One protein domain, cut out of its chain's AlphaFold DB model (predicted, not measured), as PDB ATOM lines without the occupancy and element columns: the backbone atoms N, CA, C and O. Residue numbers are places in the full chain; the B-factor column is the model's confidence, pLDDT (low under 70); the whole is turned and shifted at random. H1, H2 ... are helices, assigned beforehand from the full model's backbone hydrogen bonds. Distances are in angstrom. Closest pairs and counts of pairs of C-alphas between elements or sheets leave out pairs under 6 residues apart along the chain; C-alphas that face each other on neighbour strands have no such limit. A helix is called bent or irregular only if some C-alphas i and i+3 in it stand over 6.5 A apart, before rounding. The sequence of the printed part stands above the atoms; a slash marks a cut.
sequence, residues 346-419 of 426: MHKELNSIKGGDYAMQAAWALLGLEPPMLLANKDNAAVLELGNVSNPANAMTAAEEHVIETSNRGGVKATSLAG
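AT A GLANCE: This is residues 346 to 419 of the 426 residues of the protein "Predicted protein" of Postia placenta (strain ATCC 44394 / Madison 698-R) (UniProt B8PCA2). A long helix, H1, forms one arm of an open, elongated model, and a helical hairpin of two short helices, H2 and H3, lies toward the other end, with a loop, residues 387 to 397, joining its two helices. The last short helix, H4, is near H1 and touches no helix; a short antiparallel pairing of residues 374 to 375 with residues 408 to 409 joins the long link after H1 to the tight link before H4. Residues 346 to 353, of which 347 to 353 belong to H1, stick out at one end of the long axis, and residues 365 to 370, where H1 ends and the long link to H2 begins, stick out at another place, away from that end. The printed part has 74 residues with four named helices, in the order H1, H2, H3, H4, and no named strand; the class is all helix. The whole is loose, with a radius of gyration of the C-alphas of 14.6 A, and spans 46 by 29 by 18 A.

IN THESE COORDINATES: H1, the longest helix, takes residues 347 to 366 and measures 28.2 A from first to last C-alpha, from C-alpha 347 at (-57.497, 26.809, -7.066) to C-alpha 366 at (-31.943, 20.553, -17.319). H4 takes residues 410 to 419, is 14.3 A long and ends with C-alpha 419 at (-46.008, 41.835, -1.663). H2 takes residues 378 to 386 and is 12.5 A long. H3 takes residues 398 to 406 and is 12.2 A long. No helix is bent or irregular.

HOW THE PARTS SIT: H1 touches no helix. H1 and H4 are near each other, with no pair of C-alphas within 8 A but 5 pairs within 10 A. H1 is apart from H2 and from H3. H2 and H3 form a helical hairpin and touch, with 6 pairs of C-alphas within 8 A; their closest C-alphas, those of Asn 380 and Val 403, are 5.7 A apart. They run opposite ways at a steep tilt of 41 degrees, centre to centre 10.2 A. H4 is apart from H2 and from H3. In H2, H3 and H4 every O i to N i+4 pair is within hydrogen-bond range; in H1 it is 14 of 16.

THE WHOLE: The two C-alphas farthest apart, those of Met 346 and Ala 393, are 48.5 A apart. Without the stretches that stand free, residues 346 to 353 and 365 to 370, the body has 60 residues and spans 34 by 25 by 16 A. The printed part has no cut. The links H1 to H2 and H2 to H3 are long, with 11 residues each, and the link H3 to H4 is tight, with 3 residues. The mean pLDDT of the printed part is 78.5; residues 346 to 350 and 386 to 396 are under 70.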
ATOM      1  N   MET A 346     -61.281  27.221  -9.137       61.41
ATOM      2  CA  MET A 346     -60.315  28.327  -9.232       61.41
ATOM      3  C   MET A 346     -58.914  27.952  -8.722       61.41
ATOM      4  O   MET A 346     -57.920  28.202  -9.394       61.41
ATOM      5  N   HIS A 347     -58.803  27.246  -7.591       58.97
ATOM      6  CA  HIS A 347     -57.497  26.809  -7.066       58.97
ATOM      7  C   HIS A 347     -56.759  25.807  -7.978       58.97
ATOM      8  O   HIS A 347     -55.554  25.608  -7.823       58.97
ATOM      9  N   LYS A 348     -57.447  25.191  -8.953       61.16
ATOM     10  CA  LYS A 348     -56.802  24.357  -9.982       61.16
ATOM     11  C   LYS A 348     -55.949  25.192 -10.935       61.16
ATOM     12  O   LYS A 348     -54.915  24.708 -11.378       61.16
ATOM     13  N   GLU A 349     -56.322  26.444 -11.191       63.03
ATOM     14  CA  GLU A 349     -55.510  27.362 -11.991       63.03
ATOM     15  C   GLU A 349     -54.209  27.730 -11.258       63.03
ATOM     16  O   GLU A 349     -53.123  27.603 -11.817       63.03
ATOM     17  N   LEU A 350     -54.297  28.072  -9.968       68.88
ATOM     18  CA  LEU A 350     -53.127  28.353  -9.123       68.88
ATOM     19  C   LEU A 350     -52.167  27.159  -9.026       68.88
ATOM     20  O   LEU A 350     -50.950  27.346  -9.023       68.88
ATOM     21  N   ASN A 351     -52.688  25.931  -8.983       73.12
ATOM     22  CA  ASN A 351     -51.852  24.730  -9.008       73.12
ATOM     23  C   ASN A 351     -51.127  24.548 -10.349       73.12
ATOM     24  O   ASN A 351     -49.976  24.118 -10.345       73.12
ATOM     25  N   SER A 352     -51.744  24.917 -11.475       78.25
ATOM     26  CA  SER A 352     -51.067  24.931 -12.778       78.25
ATOM     27  C   SER A 352     -49.926  25.948 -12.813       78.25
ATOM     28  O   SER A 352     -48.856  25.634 -13.324       78.25
ATOM     29  N   ILE A 353     -50.108  27.131 -12.209       81.56
ATOM     30  CA  ILE A 353     -49.034  28.132 -12.078       81.56
ATOM     31  C   ILE A 353     -47.898  27.613 -11.193       81.56
ATOM     32  O   ILE A 353     -46.739  27.728 -11.578       81.56
ATOM     33  N   LYS A 354     -48.207  26.979 -10.052       82.69
ATOM     34  CA  LYS A 354     -47.190  26.325  -9.210       82.69
ATOM     35  C   LYS A 354     -46.439  25.232  -9.968       82.69
ATOM     36  O   LYS A 354     -45.219  25.182  -9.910       82.69
ATOM     37  N   GLY A 355     -47.153  24.374 -10.698       85.44
ATOM     38  CA  GLY A 355     -46.547  23.338 -11.537       85.44
ATOM     39  C   GLY A 355     -45.642  23.923 -12.623       85.44
ATOM     40  O   GLY A 355     -44.544  23.418 -12.840       85.44
ATOM     41  N   GLY A 356     -46.071  25.018 -13.257       87.06
ATOM     42  CA  GLY A 356     -45.269  25.773 -14.217       87.06
ATOM     43  C   GLY A 356     -44.003  26.355 -13.592       87.06
ATOM     44  O   GLY A 356     -42.927  26.184 -14.152       87.06
ATOM     45  N   ASP A 357     -44.104  26.968 -12.413       87.50
ATOM     46  CA  ASP A 357     -42.950  27.479 -11.665       87.50
ATOM     47  C   ASP A 357     -41.962  26.357 -11.309       87.50
ATOM     48  O   ASP A 357     -40.778  26.475 -11.610       87.50
ATOM     49  N   TYR A 358     -42.437  25.218 -10.788       87.94
ATOM     50  CA  TYR A 358     -41.582  24.052 -10.533       87.94
ATOM     51  C   TYR A 358     -40.871  23.562 -11.800       87.94
ATOM     52  O   TYR A 358     -39.667  23.302 -11.775       87.94
ATOM     53  N   ALA A 359     -41.593  23.462 -12.918       89.38
ATOM     54  CA  ALA A 359     -41.012  23.054 -14.193       89.38
ATOM     55  C   ALA A 359     -39.973  24.068 -14.699       89.38
ATOM     56  O   ALA A 359     -38.907  23.671 -15.167       89.38
ATOM     57  N   MET A 360     -40.240  25.371 -14.565       88.62
ATOM     58  CA  MET A 360     -39.296  26.433 -14.922       88.62
ATOM     59  C   MET A 360     -38.052  26.423 -14.031       88.62
ATOM     60  O   MET A 360     -36.948  26.607 -14.536       88.62
ATOM     61  N   GLN A 361     -38.200  26.180 -12.727       85.62
ATOM     62  CA  GLN A 361     -37.070  26.041 -11.808       85.62
ATOM     63  C   GLN A 361     -36.181  24.848 -12.192       85.62
ATOM     64  O   GLN A 361     -34.962  24.995 -12.270       85.62
ATOM     65  N   ALA A 362     -36.783  23.698 -12.509       88.00
ATOM     66  CA  ALA A 362     -36.059  22.509 -12.958       88.00
ATOM     67  C   ALA A 362     -35.385  22.696 -14.333       88.00
ATOM     68  O   ALA A 362     -34.317  22.133 -14.582       88.00
ATOM     69  N   ALA A 363     -35.977  23.505 -15.219       91.56
ATOM     70  CA  ALA A 363     -35.465  23.734 -16.568       91.56
ATOM     71  C   ALA A 363     -34.077  24.391 -16.587       91.56
ATOM     72  O   ALA A 363     -33.293  24.078 -17.478       91.56
ATOM     73  N   TRP A 364     -33.735  25.242 -15.611       91.00
ATOM     74  CA  TRP A 364     -32.395  25.844 -15.529       91.00
ATOM     75  C   TRP A 364     -31.304  24.771 -15.445       91.00
ATOM     76  O   TRP A 364     -30.375  24.776 -16.248       91.00
ATOM     77  N   ALA A 365     -31.471  23.796 -14.545       88.50
ATOM     78  CA  ALA A 365     -30.544  22.675 -14.409       88.50
ATOM     79  C   ALA A 365     -30.575  21.751 -15.638       88.50
ATOM     80  O   ALA A 365     -29.522  21.376 -16.148       88.50
ATOM     81  N   LEU A 366     -31.771  21.421 -16.145       90.06
ATOM     82  CA  LEU A 366     -31.943  20.553 -17.319       90.06
ATOM     83  C   LEU A 366     -31.240  21.110 -18.567       90.06
ATOM     84  O   LEU A 366     -30.668  20.356 -19.347       90.06
ATOM     85  N   LEU A 367     -31.307  22.428 -18.764       93.50
ATOM     86  CA  LEU A 367     -30.747  23.118 -19.925       93.50
ATOM     87  C   LEU A 367     -29.292  23.564 -19.714       93.50
ATOM     88  O   LEU A 367     -28.712  24.156 -20.620       93.50
ATOM     89  N   GLY A 368     -28.707  23.309 -18.537       91.88
ATOM     90  CA  GLY A 368     -27.358  23.767 -18.196       91.88
ATOM     91  C   GLY A 368     -27.221  25.293 -18.171       91.88
ATOM     92  O   GLY A 368     -26.155  25.818 -18.483       91.88
ATOM     93  N   LEU A 369     -28.303  26.008 -17.855       91.56
ATOM     94  CA  LEU A 369     -28.340  27.466 -17.781       91.56
ATOM     95  C   LEU A 369     -28.136  27.943 -16.342       91.56
ATOM     96  O   LEU A 369     -28.515  27.269 -15.383       91.56
ATOM     97  N   GLU A 370     -27.584  29.145 -16.190       89.56
ATOM     98  CA  GLU A 370     -27.430  29.769 -14.879       89.56
ATOM     99  C   GLU A 370     -28.808  30.138 -14.295       89.56
ATOM    100  O   GLU A 370     -29.572  30.866 -14.936       89.56
ATOM    101  N   PRO A 371     -29.164  29.639 -13.097       86.62
ATOM    102  CA  PRO A 371     -30.446  29.946 -12.483       86.62
ATOM    103  C   PRO A 371     -30.489  31.393 -11.960       86.62
ATOM    104  O   PRO A 371     -29.449  31.976 -11.653       86.62
ATOM    105  N   PRO A 372     -31.686  31.967 -11.738       88.38
ATOM    106  CA  PRO A 372     -31.824  33.278 -11.115       88.38
ATOM    107  C   PRO A 372     -31.105  33.375  -9.763       88.38
ATOM    108  O   PRO A 372     -30.990  32.384  -9.031       88.38
ATOM    109  N   MET A 373     -30.685  34.591  -9.407       86.31
ATOM    110  CA  MET A 373     -30.014  34.875  -8.137       86.31
ATOM    111  C   MET A 373     -30.845  34.392  -6.943       86.31
ATOM    112  O   MET A 373     -32.057  34.628  -6.870       86.31
ATOM    113  N   LEU A 374     -30.176  33.719  -6.005       85.94
ATOM    114  CA  LEU A 374     -30.764  33.290  -4.743       85.94
ATOM    115  C   LEU A 374     -31.046  34.512  -3.865       85.94
ATOM    116  O   LEU A 374     -30.146  35.289  -3.567       85.94
ATOM    117  N   LEU A 375     -32.298  34.678  -3.443       86.88
ATOM    118  CA  LEU A 375     -32.737  35.792  -2.603       86.88
ATOM    119  C   LEU A 375     -32.894  35.303  -1.158       86.88
ATOM    120  O   LEU A 375     -34.011  35.126  -0.652       86.88
ATOM    121  N   ALA A 376     -31.753  35.036  -0.523       83.44
ATOM    122  CA  ALA A 376     -31.660  34.644   0.879       83.44
ATOM    123  C   ALA A 376     -32.109  35.786   1.813       83.44
ATOM    124  O   ALA A 376     -31.939  36.967   1.507       83.44
ATOM    125  N   ASN A 377     -32.699  35.439   2.963       83.50
ATOM    126  CA  ASN A 377     -32.919  36.418   4.032       83.50
ATOM    127  C   ASN A 377     -31.574  36.781   4.699       83.50
ATOM    128  O   ASN A 377     -30.552  36.167   4.408       83.50
ATOM    129  N   LYS A 378     -31.567  37.779   5.591       83.81
ATOM    130  CA  LYS A 378     -30.332  38.281   6.215       83.81
ATOM    131  C   LYS A 378     -29.537  37.187   6.945       83.81
ATOM    132  O   LYS A 378     -28.316  37.155   6.825       83.81
ATOM    133  N   ASP A 379     -30.225  36.300   7.656       82.38
ATOM    134  CA  ASP A 379     -29.592  35.235   8.439       82.38
ATOM    135  C   ASP A 379     -28.975  34.176   7.515       82.38
ATOM    136  O   ASP A 379     -27.815  33.800   7.664       82.38
ATOM    137  N   ASN A 380     -29.717  33.777   6.484       85.38
ATOM    138  CA  ASN A 380     -29.271  32.849   5.451       85.38
ATOM    139  C   ASN A 380     -28.107  33.430   4.629       85.38
ATOM    140  O   ASN A 380     -27.155  32.721   4.318       85.38
ATOM    141  N   ALA A 381     -28.145  34.724   4.302       83.50
ATOM    142  CA  ALA A 381     -27.067  35.397   3.583       83.50
ATOM    143  C   ALA A 381     -25.760  35.394   4.389       83.50
ATOM    144  O   ALA A 381     -24.711  35.084   3.833       83.50
ATOM    145  N   ALA A 382     -25.829  35.638   5.702       82.25
ATOM    146  CA  ALA A 382     -24.655  35.592   6.574       82.25
ATOM    147  C   ALA A 382     -24.004  34.195   6.609       82.25
ATOM    148  O   ALA A 382     -22.780  34.085   6.610       82.25
ATOM    149  N   VAL A 383     -24.806  33.122   6.586       81.25
ATOM    150  CA  VAL A 383     -24.296  31.739   6.501       81.25
ATOM    151  C   VAL A 383     -23.605  31.484   5.157       81.25
ATOM    152  O   VAL A 383     -22.528  30.893   5.130       81.25
ATOM    153  N   LEU A 384     -24.174  31.972   4.049       77.50
ATOM    154  CA  LEU A 384     -23.576  31.832   2.714       77.50
ATOM    155  C   LEU A 384     -22.274  32.636   2.561       77.50
ATOM    156  O   LEU A 384     -21.353  32.181   1.886       77.50
ATOM    157  N   GLU A 385     -22.169  33.805   3.195       76.12
ATOM    158  CA  GLU A 385     -20.944  34.616   3.199       76.12
ATOM    159  C   GLU A 385     -19.816  33.962   4.012       76.12
ATOM    160  O   GLU A 385     -18.656  33.998   3.601       76.12
ATOM    161  N   LEU A 386     -20.148  33.318   5.137       68.94
ATOM    162  CA  LEU A 386     -19.188  32.592   5.978       68.94
ATOM    163  C   LEU A 386     -18.672  31.301   5.319       68.94
ATOM    164  O   LEU A 386     -17.529  30.912   5.555       68.94
ATOM    165  N   GLY A 387     -19.500  30.656   4.491       63.06
ATOM    166  CA  GLY A 387     -19.219  29.357   3.873       63.06
ATOM    167  C   GLY A 387     -18.192  29.358   2.736       63.06
ATOM    168  O   GLY A 387     -17.773  28.296   2.286       63.06
ATOM    169  N   ASN A 388     -17.736  30.526   2.263       55.66
ATOM    170  CA  ASN A 388     -16.777  30.624   1.152       55.66
ATOM    171  C   ASN A 388     -17.225  29.815  -0.094       55.66
ATOM    172  O   ASN A 388     -16.437  29.093  -0.709       55.66
ATOM    173  N   VAL A 389     -18.493  29.980  -0.494       54.16
ATOM    174  CA  VAL A 389     -19.178  29.261  -1.600       54.16
ATOM    175  C   VAL A 389     -18.455  29.384  -2.963       54.16
ATOM    176  O   VAL A 389     -18.761  28.672  -3.915       54.16
ATOM    177  N   SER A 390     -17.441  30.245  -3.067       49.66
ATOM    178  CA  SER A 390     -16.620  30.462  -4.264       49.66
ATOM    179  C   SER A 390     -15.430  29.503  -4.429       49.66
ATOM    180  O   SER A 390     -14.718  29.626  -5.426       49.66
ATOM    181  N   ASN A 391     -15.163  28.582  -3.491       50.25
ATOM    182  CA  ASN A 391     -14.041  27.643  -3.612       50.25
ATOM    183  C   ASN A 391     -14.530  26.195  -3.850       50.25
ATOM    184  O   ASN A 391     -14.876  25.510  -2.887       50.25
ATOM    185  N   PRO A 392     -14.525  25.684  -5.100       51.06
ATOM    186  CA  PRO A 392     -15.091  24.374  -5.459       51.06
ATOM    187  C   PRO A 392     -14.346  23.158  -4.870       51.06
ATOM    188  O   PRO A 392     -14.684  22.019  -5.178       51.06
ATOM    189  N   ALA A 393     -13.320  23.381  -4.042       52.88
ATOM    190  CA  ALA A 393     -12.526  22.345  -3.387       52.88
ATOM    191  C   ALA A 393     -13.026  21.955  -1.979       52.88
ATOM    192  O   ALA A 393     -12.569  20.945  -1.447       52.88
ATOM    193  N   ASN A 394     -13.949  22.718  -1.380       58.69
ATOM    194  CA  ASN A 394     -14.503  22.405  -0.061       58.69
ATOM    195  C   ASN A 394     -15.920  21.837  -0.196       58.69
ATOM    196  O   ASN A 394     -16.766  22.417  -0.872       58.69
ATOM    197  N   ALA A 395     -16.175  20.698   0.454       60.38
ATOM    198  CA  ALA A 395     -17.524  20.160   0.579       60.38
ATOM    199  C   ALA A 395     -18.401  21.154   1.354       60.38
ATOM    200  O   ALA A 395     -17.965  21.673   2.385       60.38
ATOM    201  N   MET A 396     -19.613  21.406   0.852       68.38
ATOM    202  CA  MET A 396     -20.576  22.277   1.523       68.38
ATOM    203  C   MET A 396     -20.885  21.759   2.928       68.38
ATOM    204  O   MET A 396     -20.980  20.551   3.164       68.38
ATOM    205  N   THR A 397     -21.052  22.677   3.875       74.69
ATOM    206  CA  THR A 397     -21.512  22.315   5.217       74.69
ATOM    207  C   THR A 397     -23.017  22.033   5.201       74.69
ATOM    208  O   THR A 397     -23.765  22.614   4.417       74.69
ATOM    209  N   ALA A 398     -23.506  21.190   6.118       75.56
ATOM    210  CA  ALA A 398     -24.945  20.910   6.244       75.56
ATOM    211  C   ALA A 398     -25.790  22.182   6.485       75.56
ATOM    212  O   ALA A 398     -26.968  22.234   6.136       75.56
ATOM    213  N   ALA A 399     -25.184  23.224   7.067       72.12
ATOM    214  CA  ALA A 399     -25.817  24.527   7.246       72.12
ATOM    215  C   ALA A 399     -25.973  25.282   5.914       72.12
ATOM    216  O   ALA A 399     -27.015  25.888   5.678       72.12
ATOM    217  N   GLU A 400     -24.977  25.223   5.028       73.88
ATOM    218  CA  GLU A 400     -25.047  25.833   3.696       73.88
ATOM    219  C   GLU A 400     -26.057  25.114   2.798       73.88
ATOM    220  O   GLU A 400     -26.847  25.778   2.129       73.88
ATOM    221  N   GLU A 401     -26.087  23.776   2.814       75.31
ATOM    222  CA  GLU A 401     -27.080  22.987   2.067       75.31
ATOM    223  C   GLU A 401     -28.503  23.354   2.496       75.31
ATOM    224  O   GLU A 401     -29.333  23.728   1.664       75.31
ATOM    225  N   HIS A 402     -28.759  23.376   3.806       77.38
ATOM    226  CA  HIS A 402     -30.058  23.760   4.349       77.38
ATOM    227  C   HIS A 402     -30.455  25.198   3.979       77.38
ATOM    228  O   HIS A 402     -31.619  25.487   3.690       77.38
ATOM    229  N   VAL A 403     -29.499  26.128   3.962       79.94
ATOM    230  CA  VAL A 403     -29.755  27.517   3.571       79.94
ATOM    231  C   VAL A 403     -30.084  27.641   2.083       79.94
ATOM    232  O   VAL A 403     -30.969  28.426   1.725       79.94
ATOM    233  N   ILE A 404     -29.428  26.871   1.212       75.19
ATOM    234  CA  ILE A 404     -29.773  26.826  -0.215       75.19
ATOM    235  C   ILE A 404     -31.166  26.219  -0.417       75.19
ATOM    236  O   ILE A 404     -31.932  26.753  -1.215       75.19
ATOM    237  N   GLU A 405     -31.522  25.172   0.329       74.38
ATOM    238  CA  GLU A 405     -32.843  24.529   0.256       74.38
ATOM    239  C   GLU A 405     -33.983  25.417   0.772       74.38
ATOM    240  O   GLU A 405     -35.098  25.378   0.252       74.38
ATOM    241  N   THR A 406     -33.724  26.229   1.798       77.44
ATOM    242  CA  THR A 406     -34.743  27.090   2.424       77.44
ATOM    243  C   THR A 406     -34.852  28.475   1.786       77.44
ATOM    244  O   THR A 406     -35.812  29.210   2.049       77.44
ATOM    245  N   SER A 407     -33.898  28.851   0.933       81.81
ATOM    246  CA  SER A 407     -33.894  30.125   0.211       81.81
ATOM    247  C   SER A 407     -34.486  29.969  -1.192       81.81
ATOM    248  O   SER A 407     -34.194  29.027  -1.914       81.81
ATOM    249  N   ASN A 408     -35.286  30.948  -1.620       83.31
ATOM    250  CA  ASN A 408     -35.921  30.940  -2.943       83.31
ATOM    251  C   ASN A 408     -35.267  31.956  -3.889       83.31
ATOM    252  O   ASN A 408     -34.552  32.864  -3.463       83.31
ATOM    253  N   ARG A 409     -35.534  31.823  -5.190       87.31
ATOM    254  CA  ARG A 409     -34.957  32.654  -6.260       87.31
ATOM    255  C   ARG A 409     -36.006  33.080  -7.284       87.31
ATOM    256  O   ARG A 409     -37.113  32.547  -7.316       87.31
ATOM    257  N   GLY A 410     -35.639  34.033  -8.138       87.31
ATOM    258  CA  GLY A 410     -36.420  34.405  -9.320       87.31
ATOM    259  C   GLY A 410     -37.724  35.157  -9.037       87.31
ATOM    260  O   GLY A 410     -37.927  35.736  -7.966       87.31
ATOM    261  N   GLY A 411     -38.604  35.168 -10.043       86.00
ATOM    262  CA  GLY A 411     -39.803  36.008 -10.075       86.00
ATOM    263  C   GLY A 411     -40.759  35.779  -8.906       86.00
ATOM    264  O   GLY A 411     -41.231  36.752  -8.331       86.00
ATOM    265  N   VAL A 412     -40.989  34.526  -8.496       85.00
ATOM    266  CA  VAL A 412     -41.898  34.189  -7.382       85.00
ATOM    267  C   VAL A 412     -41.410  34.761  -6.051       85.00
ATOM    268  O   VAL A 412     -42.189  35.330  -5.286       85.00
ATOM    269  N   LYS A 413     -40.107  34.664  -5.762       86.94
ATOM    270  CA  LYS A 413     -39.547  35.241  -4.535       86.94
ATOM    271  C   LYS A 413     -39.519  36.767  -4.598       86.94
ATOM    272  O   LYS A 413     -39.855  37.406  -3.604       86.94
ATOM    273  N   ALA A 414     -39.189  37.344  -5.752       86.81
ATOM    274  CA  ALA A 414     -39.205  38.791  -5.949       86.81
ATOM    275  C   ALA A 414     -40.609  39.389  -5.744       86.81
ATOM    276  O   ALA A 414     -40.758  40.366  -5.014       86.81
ATOM    277  N   THR A 415     -41.651  38.780  -6.316       85.38
ATOM    278  CA  THR A 415     -43.039  39.237  -6.135       85.38
ATOM    279  C   THR A 415     -43.553  38.988  -4.722       85.38
ATOM    280  O   THR A 415     -44.270  39.830  -4.192       85.38
ATOM    281  N   SER A 416     -43.145  37.895  -4.067       84.38
ATOM    282  CA  SER A 416     -43.438  37.659  -2.648       84.38
ATOM    283  C   SER A 416     -42.839  38.750  -1.752       84.38
ATOM    284  O   SER A 416     -43.545  39.288  -0.900       84.38
ATOM    285  N   LEU A 417     -41.573  39.124  -1.970       85.06
ATOM    286  CA  LEU A 417     -40.917  40.213  -1.240       85.06
ATOM    287  C   LEU A 417     -41.578  41.568  -1.525       85.06
ATOM    288  O   LEU A 417     -41.821  42.329  -0.592       85.06
ATOM    289  N   ALA A 418     -41.928  41.846  -2.785       86.12
ATOM    290  CA  ALA A 418     -42.673  43.047  -3.154       86.12
ATOM    291  C   ALA A 418     -44.051  43.092  -2.474       86.12
ATOM    292  O   ALA A 418     -44.460  44.135  -1.981       86.12
ATOM    293  N   GLY A 419     -44.743  41.954  -2.383       84.50
ATOM    294  CA  GLY A 419     -46.008  41.835  -1.663       84.50
ATOM    295  C   GLY A 419     -45.867  42.165  -0.179       84.50
ATOM    296  O   GLY A 419     -46.672  42.924   0.345       84.50
TER     297      GLY A 419